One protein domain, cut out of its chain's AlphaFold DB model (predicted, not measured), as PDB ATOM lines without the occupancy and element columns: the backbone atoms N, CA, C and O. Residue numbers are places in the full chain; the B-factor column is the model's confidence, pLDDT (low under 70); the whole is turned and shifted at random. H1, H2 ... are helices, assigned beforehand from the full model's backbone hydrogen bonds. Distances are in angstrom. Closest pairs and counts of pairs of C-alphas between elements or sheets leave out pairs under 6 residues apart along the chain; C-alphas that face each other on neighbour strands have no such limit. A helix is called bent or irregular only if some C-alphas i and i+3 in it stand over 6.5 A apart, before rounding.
ATOM      1  N   ALA A 288     107.159  90.206 177.460       88.56
ATOM      2  CA  ALA A 288     107.005  91.061 176.283       88.56
ATOM      3  C   ALA A 288     107.893  92.310 176.382       88.56
ATOM      4  O   ALA A 288     108.641  92.615 175.455       88.56
ATOM      5  N   ALA A 289     107.909  92.970 177.546       90.06
ATOM      6  CA  ALA A 289     108.767  94.133 177.775       90.06
ATOM      7  C   ALA A 289     110.265  93.783 177.683       90.06
ATOM      8  O   ALA A 289     111.066  94.580 177.197       90.06
ATOM      9  N   MET A 290     110.658  92.587 178.135       91.88
ATOM     10  CA  MET A 290     112.038  92.111 178.030       91.88
ATOM     11  C   MET A 290     112.434  91.794 176.582       91.88
ATOM     12  O   MET A 290     113.527  92.164 176.155       91.88
ATOM     13  N   MET A 291     111.556  91.135 175.820       91.69
ATOM     14  CA  MET A 291     111.791  90.847 174.404       91.69
ATOM     15  C   MET A 291     111.890  92.132 173.583       91.69
ATOM     16  O   MET A 291     112.835  92.269 172.814       91.69
ATOM     17  N   ALA A 292     110.993  93.096 173.808       93.06
ATOM     18  CA  ALA A 292     111.020  94.402 173.154       93.06
ATOM     19  C   ALA A 292     112.361  95.126 173.364       93.06
ATOM     20  O   ALA A 292     113.034  95.486 172.400       93.06
ATOM     21  N   LYS A 293     112.822  95.224 174.619       94.25
ATOM     22  CA  LYS A 293     114.142  95.791 174.946       94.25
ATOM     23  C   LYS A 293     115.289  95.066 174.240       94.25
ATOM     24  O   LYS A 293     116.237  95.704 173.791       94.25
ATOM     25  N   ARG A 294     115.224  93.732 174.151       93.75
ATOM     26  CA  ARG A 294     116.244  92.932 173.461       93.75
ATOM     27  C   ARG A 294     116.243  93.193 171.957       93.75
ATOM     28  O   ARG A 294     117.321  93.280 171.380       93.75
ATOM     29  N   MET A 295     115.073  93.307 171.335       93.62
ATOM     30  CA  MET A 295     114.969  93.586 169.903       93.62
ATOM     31  C   MET A 295     115.493  94.978 169.561       93.62
ATOM     32  O   MET A 295     116.270  95.097 168.619       93.62
ATOM     33  N   ASP A 296     115.166  95.997 170.359       94.69
ATOM     34  CA  ASP A 296     115.717  97.343 170.167       94.69
ATOM     35  C   ASP A 296     117.244  97.355 170.331       94.69
ATOM     36  O   ASP A 296     117.960  97.922 169.506       94.69
ATOM     37  N   ALA A 297     117.769  96.656 171.345       93.94
ATOM     38  CA  ALA A 297     119.212  96.519 171.526       93.94
ATOM     39  C   ALA A 297     119.884  95.813 170.332       93.94
ATOM     40  O   ALA A 297     120.938  96.248 169.871       93.94
ATOM     41  N   GLN A 298     119.262  94.757 169.797       93.19
ATOM     42  CA  GLN A 298     119.744  94.065 168.598       93.19
ATOM     43  C   GLN A 298     119.662  94.947 167.347       93.19
ATOM     44  O   GLN A 298     120.552  94.883 166.502       93.19
ATOM     45  N   ALA A 299     118.623  95.772 167.210       93.00
ATOM     46  CA  ALA A 299     118.480  96.691 166.088       93.00
ATOM     47  C   ALA A 299     119.594  97.747 166.086       93.00
ATOM     48  O   ALA A 299     120.209  97.984 165.043       93.00
ATOM     49  N   GLU A 300     119.911  98.315 167.250       93.44
ATOM     50  CA  GLU A 300     121.044  99.234 167.408       93.44
ATOM     51  C   GLU A 300     122.392  98.542 167.139       93.44
ATOM     52  O   GLU A 300     123.248  99.099 166.450       93.44
ATOM     53  N   GLU A 301     122.577  97.295 167.585       93.00
ATOM     54  CA  GLU A 301     123.786  96.519 167.278       93.00
ATOM     55  C   GLU A 301     123.930  96.248 165.770       93.00
ATOM     56  O   GLU A 301     124.996  96.470 165.194       93.00
ATOM     57  N   ILE A 302     122.851  95.837 165.096       91.25
ATOM     58  CA  ILE A 302     122.840  95.621 163.641       91.25
ATOM     59  C   ILE A 302     123.135  96.925 162.899       91.25
ATOM     60  O   ILE A 302     123.879  96.916 161.917       91.25
ATOM     61  N   LYS A 303     122.564  98.046 163.348       92.44
ATOM     62  CA  LYS A 303     122.828  99.367 162.774       92.44
ATOM     63  C   LYS A 303     124.310  99.721 162.887       92.44
ATOM     64  O   LYS A 303     124.927 100.034 161.870       92.44
ATOM     65  N   LYS A 304     124.904  99.550 164.069       92.94
ATOM     66  CA  LYS A 304     126.336  99.764 164.291       92.94
ATOM     67  C   LYS A 304     127.201  98.867 163.396       92.94
ATOM     68  O   LYS A 304     128.097  99.363 162.720       92.94
ATOM     69  N   LEU A 305     126.898  97.571 163.304       89.94
ATOM     70  CA  LEU A 305     127.626  96.639 162.431       89.94
ATOM     71  C   LEU A 305     127.508  97.007 160.945       89.94
ATOM     72  O   LEU A 305     128.447  96.807 160.172       89.94
ATOM     73  N   ARG A 306     126.360  97.538 160.510       89.94
ATOM     74  CA  ARG A 306     126.184  98.036 159.138       89.94
ATOM     75  C   ARG A 306     127.025  99.282 158.884       89.94
ATOM     76  O   ARG A 306     127.665  99.353 157.839       89.94
ATOM     77  N   GLU A 307     127.067 100.221 159.825       87.38
ATOM     78  CA  GLU A 307     127.901 101.429 159.740       87.38
ATOM     79  C   GLU A 307     129.404 101.092 159.723       87.38
ATOM     80  O   GLU A 307     130.165 101.647 158.920       87.38
ATOM     81  N   GLU A 308     129.832 100.123 160.536       89.19
ATOM     82  CA  GLU A 308     131.205  99.608 160.551       89.19
ATOM     83  C   GLU A 308     131.569  98.920 159.225       89.19
ATOM     84  O   GLU A 308     132.608  99.220 158.633       89.19
ATOM     85  N   ASN A 309     130.697  98.054 158.691       87.62
ATOM     86  CA  ASN A 309     130.915  97.396 157.397       87.62
ATOM     87  C   ASN A 309     130.903  98.380 156.218       87.62
ATOM     88  O   ASN A 309     131.709  98.251 155.290       87.62
ATOM     89  N   ALA A 310     130.021  99.382 156.241       85.06
ATOM     90  CA  ALA A 310     130.002 100.453 155.248       85.06
ATOM     91  C   ALA A 310     131.316 101.247 155.284       85.06
ATOM     92  O   ALA A 310     131.946 101.473 154.254       85.06
ATOM     93  N   THR A 311     131.810 101.579 156.477       85.94
ATOM     94  CA  THR A 311     133.110 102.243 156.623       85.94
ATOM     95  C   THR A 311     134.249 101.357 156.111       85.94
ATOM     96  O   THR A 311     135.062 101.809 155.307       85.94
ATOM     97  N   GLY A 312     134.273 100.073 156.481       88.50
ATOM     98  CA  GLY A 312     135.299  99.127 156.035       88.50
ATOM     99  C   GLY A 312     135.307  98.887 154.520       88.50
ATOM    100  O   GLY A 312     136.372  98.730 153.919       88.50
ATOM    101  N   THR A 313     134.144  98.884 153.863       90.25
ATOM    102  CA  THR A 313     134.053  98.770 152.396       90.25
ATOM    103  C   THR A 313     134.537 100.034 151.692       90.25
ATOM    104  O   THR A 313     135.270  99.928 150.705       90.25
ATOM    105  N   ILE A 314     134.220 101.219 152.221       91.56
ATOM    106  CA  ILE A 314     134.750 102.485 151.704       91.56
ATOM    107  C   ILE A 314     136.269 102.548 151.876       91.56
ATOM    108  O   ILE A 314     136.965 102.913 150.934       91.56
ATOM    109  N   GLU A 315     136.809 102.123 153.020       90.75
ATOM    110  CA  GLU A 315     138.261 102.069 153.225       90.75
ATOM    111  C   GLU A 315     138.963 101.124 152.239       90.75
ATOM    112  O   GLU A 315     140.038 101.447 151.728       90.75
ATOM    113  N   LYS A 316     138.350  99.977 151.914       93.06
ATOM    114  CA  LYS A 316     138.862  99.068 150.876       93.06
ATOM    115  C   LYS A 316     138.810  99.702 149.482       93.06
ATOM    116  O   LYS A 316     139.765  99.563 148.726       93.06
ATOM    117  N   ARG A 317     137.736 100.426 149.142       91.69
ATOM    118  CA  ARG A 317     137.634 101.184 147.878       91.69
ATOM    119  C   ARG A 317     138.662 102.317 147.816       91.69
ATOM    120  O   ARG A 317     139.257 102.532 146.766       91.69
ATOM    121  N   ALA A 318     138.917 102.998 148.931       93.12
ATOM    122  CA  ALA A 318     139.921 104.051 149.039       93.12
ATOM    123  C   ALA A 318     141.338 103.531 148.731       93.12
ATOM    124  O   ALA A 318     142.130 104.251 148.126       93.12
ATOM    125  N   ALA A 319     141.636 102.266 149.057       92.19
ATOM    126  CA  ALA A 319     142.913 101.624 148.732       92.19
ATOM    127  C   ALA A 319     143.167 101.460 147.217       92.19
ATOM    128  O   ALA A 319     144.317 101.307 146.812       92.19
ATOM    129  N   ALA A 320     142.134 101.547 146.368       92.50
ATOM    130  CA  ALA A 320     142.292 101.567 144.910       92.50
ATOM    131  C   ALA A 320     142.877 102.895 144.378       92.50
ATOM    132  O   ALA A 320     143.242 102.985 143.205       92.50
ATOM    133  N   TYR A 321     142.997 103.914 145.236       93.75
ATOM    134  CA  TYR A 321     143.533 105.236 144.909       93.75
ATOM    135  C   TYR A 321     144.821 105.519 145.703       93.75
ATOM    136  O   TYR A 321     144.837 106.417 146.546       93.75
ATOM    137  N   PRO A 322     145.912 104.763 145.470       92.44
ATOM    138  CA  PRO A 322     147.115 104.817 146.302       92.44
ATOM    139  C   PRO A 322     147.854 106.162 146.248       92.44
ATOM    140  O   PRO A 322     148.617 106.468 147.158       92.44
ATOM    141  N   ASN A 323     147.632 106.974 145.209       92.06
ATOM    142  CA  ASN A 323     148.297 108.269 145.050       92.06
ATOM    143  C   ASN A 323     147.500 109.434 145.664       92.06
ATOM    144  O   ASN A 323     147.901 110.588 145.526       92.06
ATOM    145  N   VAL A 324     146.361 109.155 146.304       92.19
ATOM    146  CA  VAL A 324     145.556 110.134 147.048       92.19
ATOM    147  C   VAL A 324     145.643 109.788 148.530       92.19
ATOM    148  O   VAL A 324     145.581 108.618 148.905       92.19
ATOM    149  N   ALA A 325     145.775 110.793 149.399       92.00
ATOM    150  CA  ALA A 325     145.804 110.555 150.841       92.00
ATOM    151  C   ALA A 325     144.546 109.786 151.288       92.00
ATOM    152  O   ALA A 325     143.429 110.194 150.965       92.00
ATOM    153  N   LYS A 326     144.725 108.705 152.066       91.12
ATOM    154  CA  LYS A 326     143.638 107.788 152.474       91.12
ATOM    155  C   LYS A 326     142.433 108.521 153.076       91.12
ATOM    156  O   LYS A 326     141.296 108.155 152.798       91.12
ATOM    157  N   ALA A 327     142.671 109.556 153.886       90.94
ATOM    158  CA  ALA A 327     141.605 110.358 154.486       90.94
ATOM    159  C   ALA A 327     140.740 111.058 153.420       90.94
ATOM    160  O   ALA A 327     139.518 110.957 153.465       90.94
ATOM    161  N   ILE A 328     141.380 111.667 152.417       91.44
ATOM    162  CA  ILE A 328     140.715 112.397 151.329       91.44
ATOM    163  C   ILE A 328     139.932 111.431 150.433       91.44
ATOM    164  O   ILE A 328     138.768 111.680 150.132       91.44
ATOM    165  N   SER A 329     140.530 110.303 150.035       92.62
ATOM    166  CA  SER A 329     139.832 109.319 149.196       92.62
ATOM    167  C   SER A 329     138.646 108.676 149.920       92.62
ATOM    168  O   SER A 329     137.594 108.487 149.314       92.62
ATOM    169  N   THR A 330     138.767 108.412 151.224       92.75
ATOM    170  CA  THR A 330     137.666 107.901 152.059       92.75
ATOM    171  C   THR A 330     136.524 108.916 152.175       92.75
ATOM    172  O   THR A 330     135.361 108.539 152.048       92.75
ATOM    173  N   GLU A 331     136.830 110.196 152.397       93.81
ATOM    174  CA  GLU A 331     135.824 111.256 152.524       93.81
ATOM    175  C   GLU A 331     135.086 111.506 151.205       93.81
ATOM    176  O   GLU A 331     133.858 111.504 151.182       93.81
ATOM    177  N   MET A 332     135.808 111.594 150.083       93.69
ATOM    178  CA  MET A 332     135.193 111.752 148.760       93.69
ATOM    179  C   MET A 332     134.292 110.566 148.391       93.69
ATOM    180  O   MET A 332     133.211 110.763 147.840       93.69
ATOM    181  N   LEU A 333     134.697 109.335 148.720       94.06
ATOM    182  CA  LEU A 333     133.861 108.151 148.506       94.06
ATOM    183  C   LEU A 333     132.611 108.158 149.401       94.06
ATOM    184  O   LEU A 333     131.532 107.832 148.912       94.06
ATOM    185  N   LYS A 334     132.720 108.591 150.667       93.69
ATOM    186  CA  LYS A 334     131.556 108.790 151.551       93.69
ATOM    187  C   LYS A 334     130.585 109.820 150.978       93.69
ATOM    188  O   LYS A 334     129.385 109.560 150.944       93.69
ATOM    189  N   SER A 335     131.086 110.961 150.504       92.94
ATOM    190  CA  SER A 335     130.252 111.998 149.886       92.94
ATOM    191  C   SER A 335     129.574 111.506 148.607       92.94
ATOM    192  O   SER A 335     128.402 111.799 148.389       92.94
ATOM    193  N   ALA A 336     130.272 110.725 147.777       91.81
ATOM    194  CA  ALA A 336     129.686 110.130 146.579       91.81
ATOM    195  C   ALA A 336     128.578 109.113 146.914       91.81
ATOM    196  O   ALA A 336     127.518 109.149 146.293       91.81
ATOM    197  N   ASP A 337     128.783 108.253 147.918       91.50
ATOM    198  CA  ASP A 337     127.775 107.275 148.346       91.50
ATOM    199  C   ASP A 337     126.542 107.966 148.971       91.50
ATOM    200  O   ASP A 337     125.412 107.573 148.684       91.50
ATOM    201  N   GLN A 338     126.728 109.038 149.755       91.75
ATOM    202  CA  GLN A 338     125.627 109.831 150.332       91.75
ATOM    203  C   GLN A 338     124.753 110.521 149.277       91.75
ATOM    204  O   GLN A 338     123.550 110.670 149.477       91.75
ATOM    205  N   LEU A 339     125.343 110.938 148.155       89.81
ATOM    206  CA  LEU A 339     124.622 111.572 147.048       89.81
ATOM    207  C   LEU A 339     123.906 110.557 146.139       89.81
ATOM    208  O   LEU A 339     123.169 110.956 145.239       89.81
ATOM    209  N   GLY A 340     124.108 109.257 146.367       87.38
ATOM    210  CA  GLY A 340     123.622 108.180 145.512       87.38
ATOM    211  C   GLY A 340     124.514 107.987 144.285       87.38
ATOM    212  O   GLY A 340     124.815 108.940 143.562       87.38
ATOM    213  N   ALA A 341     124.908 106.735 144.034       75.81
ATOM    214  CA  ALA A 341     125.898 106.359 143.020       75.81
ATOM    215  C   ALA A 341     125.562 106.836 141.592       75.81
ATOM    216  O   ALA A 341     126.466 107.072 140.790       75.81
ATOM    217  N   ASP A 342     124.276 107.018 141.286       85.25
ATOM    218  CA  ASP A 342     123.808 107.422 139.959       85.25
ATOM    219  C   ASP A 342     123.696 108.939 139.763       85.25
ATOM    220  O   ASP A 342     123.517 109.392 138.626       85.25
ATOM    221  N   SER A 343     123.833 109.735 140.828       94.75
ATOM    222  CA  SER A 343     123.731 111.191 140.727       94.75
ATOM    223  C   SER A 343     124.915 111.789 139.962       94.75
ATOM    224  O   SER A 343     126.064 111.354 140.086       94.75
ATOM    225  N   ASP A 344     124.653 112.839 139.182       94.50
ATOM    226  CA  ASP A 344     125.708 113.539 138.438       94.50
ATOM    227  C   ASP A 344     126.752 114.164 139.375       94.50
ATOM    228  O   ASP A 344     127.941 114.201 139.054       94.50
ATOM    229  N   ALA A 345     126.331 114.576 140.576       91.69
ATOM    230  CA  ALA A 345     127.223 115.062 141.622       91.69
ATOM    231  C   ALA A 345     128.161 113.955 142.141       91.69
ATOM    232  O   ALA A 345     129.371 114.175 142.210       91.69
ATOM    233  N   ALA A 346     127.649 112.748 142.422       91.88
ATOM    234  CA  ALA A 346     128.480 111.610 142.819       91.88
ATOM    235  C   ALA A 346     129.477 111.220 141.717       91.88
ATOM    236  O   ALA A 346     130.666 111.046 141.990       91.88
ATOM    237  N   LYS A 347     129.033 111.169 140.452       94.19
ATOM    238  CA  LYS A 347     129.913 110.917 139.296       94.19
ATOM    239  C   LYS A 347     131.006 111.977 139.165       94.19
ATOM    240  O   LYS A 347     132.155 111.639 138.877       94.19
ATOM    241  N   GLY A 348     130.677 113.247 139.406       94.75
ATOM    242  CA  GLY A 348     131.643 114.347 139.422       94.75
ATOM    243  C   GLY A 348     132.719 114.180 140.499       94.75
ATOM    244  O   GLY A 348     133.910 114.343 140.215       94.75
ATOM    245  N   ILE A 349     132.322 113.790 141.714       94.06
ATOM    246  CA  ILE A 349     133.246 113.519 142.826       94.06
ATOM    247  C   ILE A 349     134.162 112.335 142.496       94.06
ATOM    248  O   ILE A 349     135.381 112.456 142.624       94.06
ATOM    249  N   LEU A 350     133.608 111.219 142.007       94.69
ATOM    250  CA  LEU A 350     134.389 110.037 141.620       94.69
ATOM    251  C   LEU A 350     135.390 110.354 140.502       94.69
ATOM    252  O   LEU A 350     136.563 109.994 140.598       94.69
ATOM    253  N   LYS A 351     134.972 111.110 139.480       95.62
ATOM    254  CA  LYS A 351     135.859 111.550 138.393       95.62
ATOM    255  C   LYS A 351     136.991 112.447 138.898       95.62
ATOM    256  O   LYS A 351     138.121 112.333 138.424       95.62
ATOM    257  N   SER A 352     136.705 113.317 139.864       94.56
ATOM    258  CA  SER A 352     137.713 114.179 140.492       94.56
ATOM    259  C   SER A 352     138.725 113.349 141.285       94.56
ATOM    260  O   SER A 352     139.930 113.549 141.141       94.56
ATOM    261  N   LEU A 353     138.253 112.352 142.039       95.12
ATOM    262  CA  LEU A 353     139.107 111.415 142.770       95.12
ATOM    263  C   LEU A 353     140.025 110.614 141.827       95.12
ATOM    264  O   LEU A 353     141.225 110.488 142.079       95.12
ATOM    265  N   GLU A 354     139.500 110.128 140.699       94.56
ATOM    266  CA  GLU A 354     140.299 109.459 139.664       94.56
ATOM    267  C   GLU A 354     141.367 110.376 139.055       94.56
ATOM    268  O   GLU A 354     142.505 109.950 138.839       94.56
ATOM    269  N   GLN A 355     141.017 111.633 138.765       94.38
ATOM    270  CA  GLN A 355     141.954 112.620 138.227       94.38
ATOM    271  C   GLN A 355     143.066 112.942 139.228       94.38
ATOM    272  O   GLN A 355     144.233 112.954 138.837       94.38
ATOM    273  N   MET A 356     142.732 113.123 140.509       92.38
ATOM    274  CA  MET A 356     143.717 113.315 141.578       92.38
ATOM    275  C   MET A 356     144.673 112.124 141.677       92.38
ATOM    276  O   MET A 356     145.887 112.310 141.731       92.38
ATOM    277  N   ASN A 357     144.151 110.896 141.619       93.31
ATOM    278  CA  ASN A 357     144.973 109.688 141.670       93.31
ATOM    279  C   ASN A 357     145.916 109.559 140.459       93.31
ATOM    280  O   ASN A 357     147.072 109.153 140.608       93.31
ATOM    281  N   LYS A 358     145.453 109.933 139.258       92.19
ATOM    282  CA  LYS A 358     146.285 109.967 138.040       92.19
ATOM    283  C   LYS A 358     147.371 111.045 138.125       92.19
ATOM    284  O   LYS A 358     148.533 110.757 137.843       92.19
ATOM    285  N   ALA A 359     147.010 112.257 138.547       88.06
ATOM    286  CA  ALA A 359     147.940 113.376 138.681       88.06
ATOM    287  C   ALA A 359     149.021 113.096 139.741       88.06
ATOM    288  O   ALA A 359     150.210 113.266 139.463       88.06
ATOM    289  N   GLY A 360     148.639 112.567 140.908       83.06
ATOM    290  CA  GLY A 360     149.582 112.163 141.956       83.06
ATOM    291  C   GLY A 360     150.575 111.096 141.483       83.06
ATOM    292  O   GLY A 360     151.768 111.191 141.770       83.06
ATOM    293  N   GLY A 361     150.122 110.142 140.661       80.25
ATOM    294  CA  GLY A 361     150.994 109.127 140.058       80.25
ATOM    295  C   GLY A 361     152.058 109.707 139.119       80.25
ATOM    296  O   GLY A 361     153.188 109.219 139.089       80.25
ATOM    297  N   SER A 362     151.734 110.774 138.378       71.00
ATOM    298  CA  SER A 362     152.716 111.478 137.539       71.00
ATOM    299  C   SER A 362     153.724 112.301 138.348       71.00
ATOM    300  O   SER A 362     154.898 112.330 137.984       71.00
ATOM    301  N   MET A 363     153.315 112.889 139.480       60.81
ATOM    302  CA  MET A 363     154.233 113.619 140.365       60.81
ATOM    303  C   MET A 363     155.184 112.687 141.125       60.81
ATOM    304  O   MET A 363     156.362 113.009 141.250       60.81
ATOM    305  N   MET A 364     154.733 111.505 141.568       59.94
ATOM    306  CA  MET A 364     155.632 110.514 142.184       59.94
ATOM    307  C   MET A 364     156.650 109.945 141.188       59.94
ATOM    308  O   MET A 364     157.811 109.773 141.544       59.94
ATOM    309  N   LYS A 365     156.261 109.714 139.926       57.56
ATOM    310  CA  LYS A 365     157.220 109.330 138.873       57.56
ATOM    311  C   LYS A 365     158.229 110.438 138.552       57.56
ATOM    312  O   LYS A 365     159.312 110.138 138.067       57.56
ATOM    313  N   SER A 366     157.890 111.694 138.838       50.66
ATOM    314  CA  SER A 366     158.732 112.861 138.561       50.66
ATOM    315  C   SER A 366     159.745 113.184 139.669       50.66
ATOM    316  O   SER A 366     160.623 114.009 139.435       50.66
TER     317      SER A 366
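This is residues 288 to 366 of the 430 residues of an uncharacterized protein of Pseudomonas sp. (UniProt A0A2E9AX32). A long straight helix, H1, sticks out as an arm with its residues 288 to 309 from a helical hairpin made of H2 and H3. The far end of H1 meets H2 at residues 314 to 318, while H2 and H3 fold back on each other side by side, and H3, the longer of the two, touches H2 with residues 345 to 353 alone. The printed part has 79 residues with three named helices in the order H1, H2, H3 and no named strand; its class is all helix. It is extended, with a radius of gyration of the C-alphas of 18.0 A, and its C-alphas span 67 by 26 by 12 A, the free arm of H1 making much of the length.

Start at H1, residues 288 to 318, whose residues 288 to 309 stand free. Look at residues 314 to 318, with which alone it touches H2, residues 326 to 338; the closest C-alphas are those of Ala 318 and Ser 329, 5.3 A apart. The lines of H1 and H2 stand at a steep tilt of 58 degrees, and the two run opposite ways. Go on to H3, residues 344 to 366, which touches H2 with residues 345 to 353 alone; the closest C-alphas are those of Ala 336 and Ala 346, 4.2 A apart. H2 and H3 run opposite ways at a shallow tilt of 17 degrees and form a helical hairpin. H1 and H3 are apart. In H1, H2 and H3 every O i to N i+4 pair is within hydrogen-bond range.

Find C-alpha 288 at (107.005, 91.061, 176.283); from there H1 runs 44.7 A to C-alpha 318 at (139.921, 104.051, 149.039). Read on to Lys 326, where H2 begins; it ends at Gln 338, 18.3 A from first to last C-alpha. H3 begins at Asp 344 and runs 33.0 A to C-alpha 366 at (158.732, 112.861, 138.561). No helix is bent.

The C-alphas of Ala 288 and Ser 366, the first and last printed, are the two farthest apart, at 67.6 A. Without the free stretch, the remaining 57 residues span 36 by 24 by 13 A. The printed part has no cut. The link from H1 to H2, 7 residues, is short, and the link from H2 to H3, 5 residues, is tight. Look down the B-factor column: the mean pLDDT of the printed part is 89.5, and residues 363 to 366, which belong to H3, are under 70.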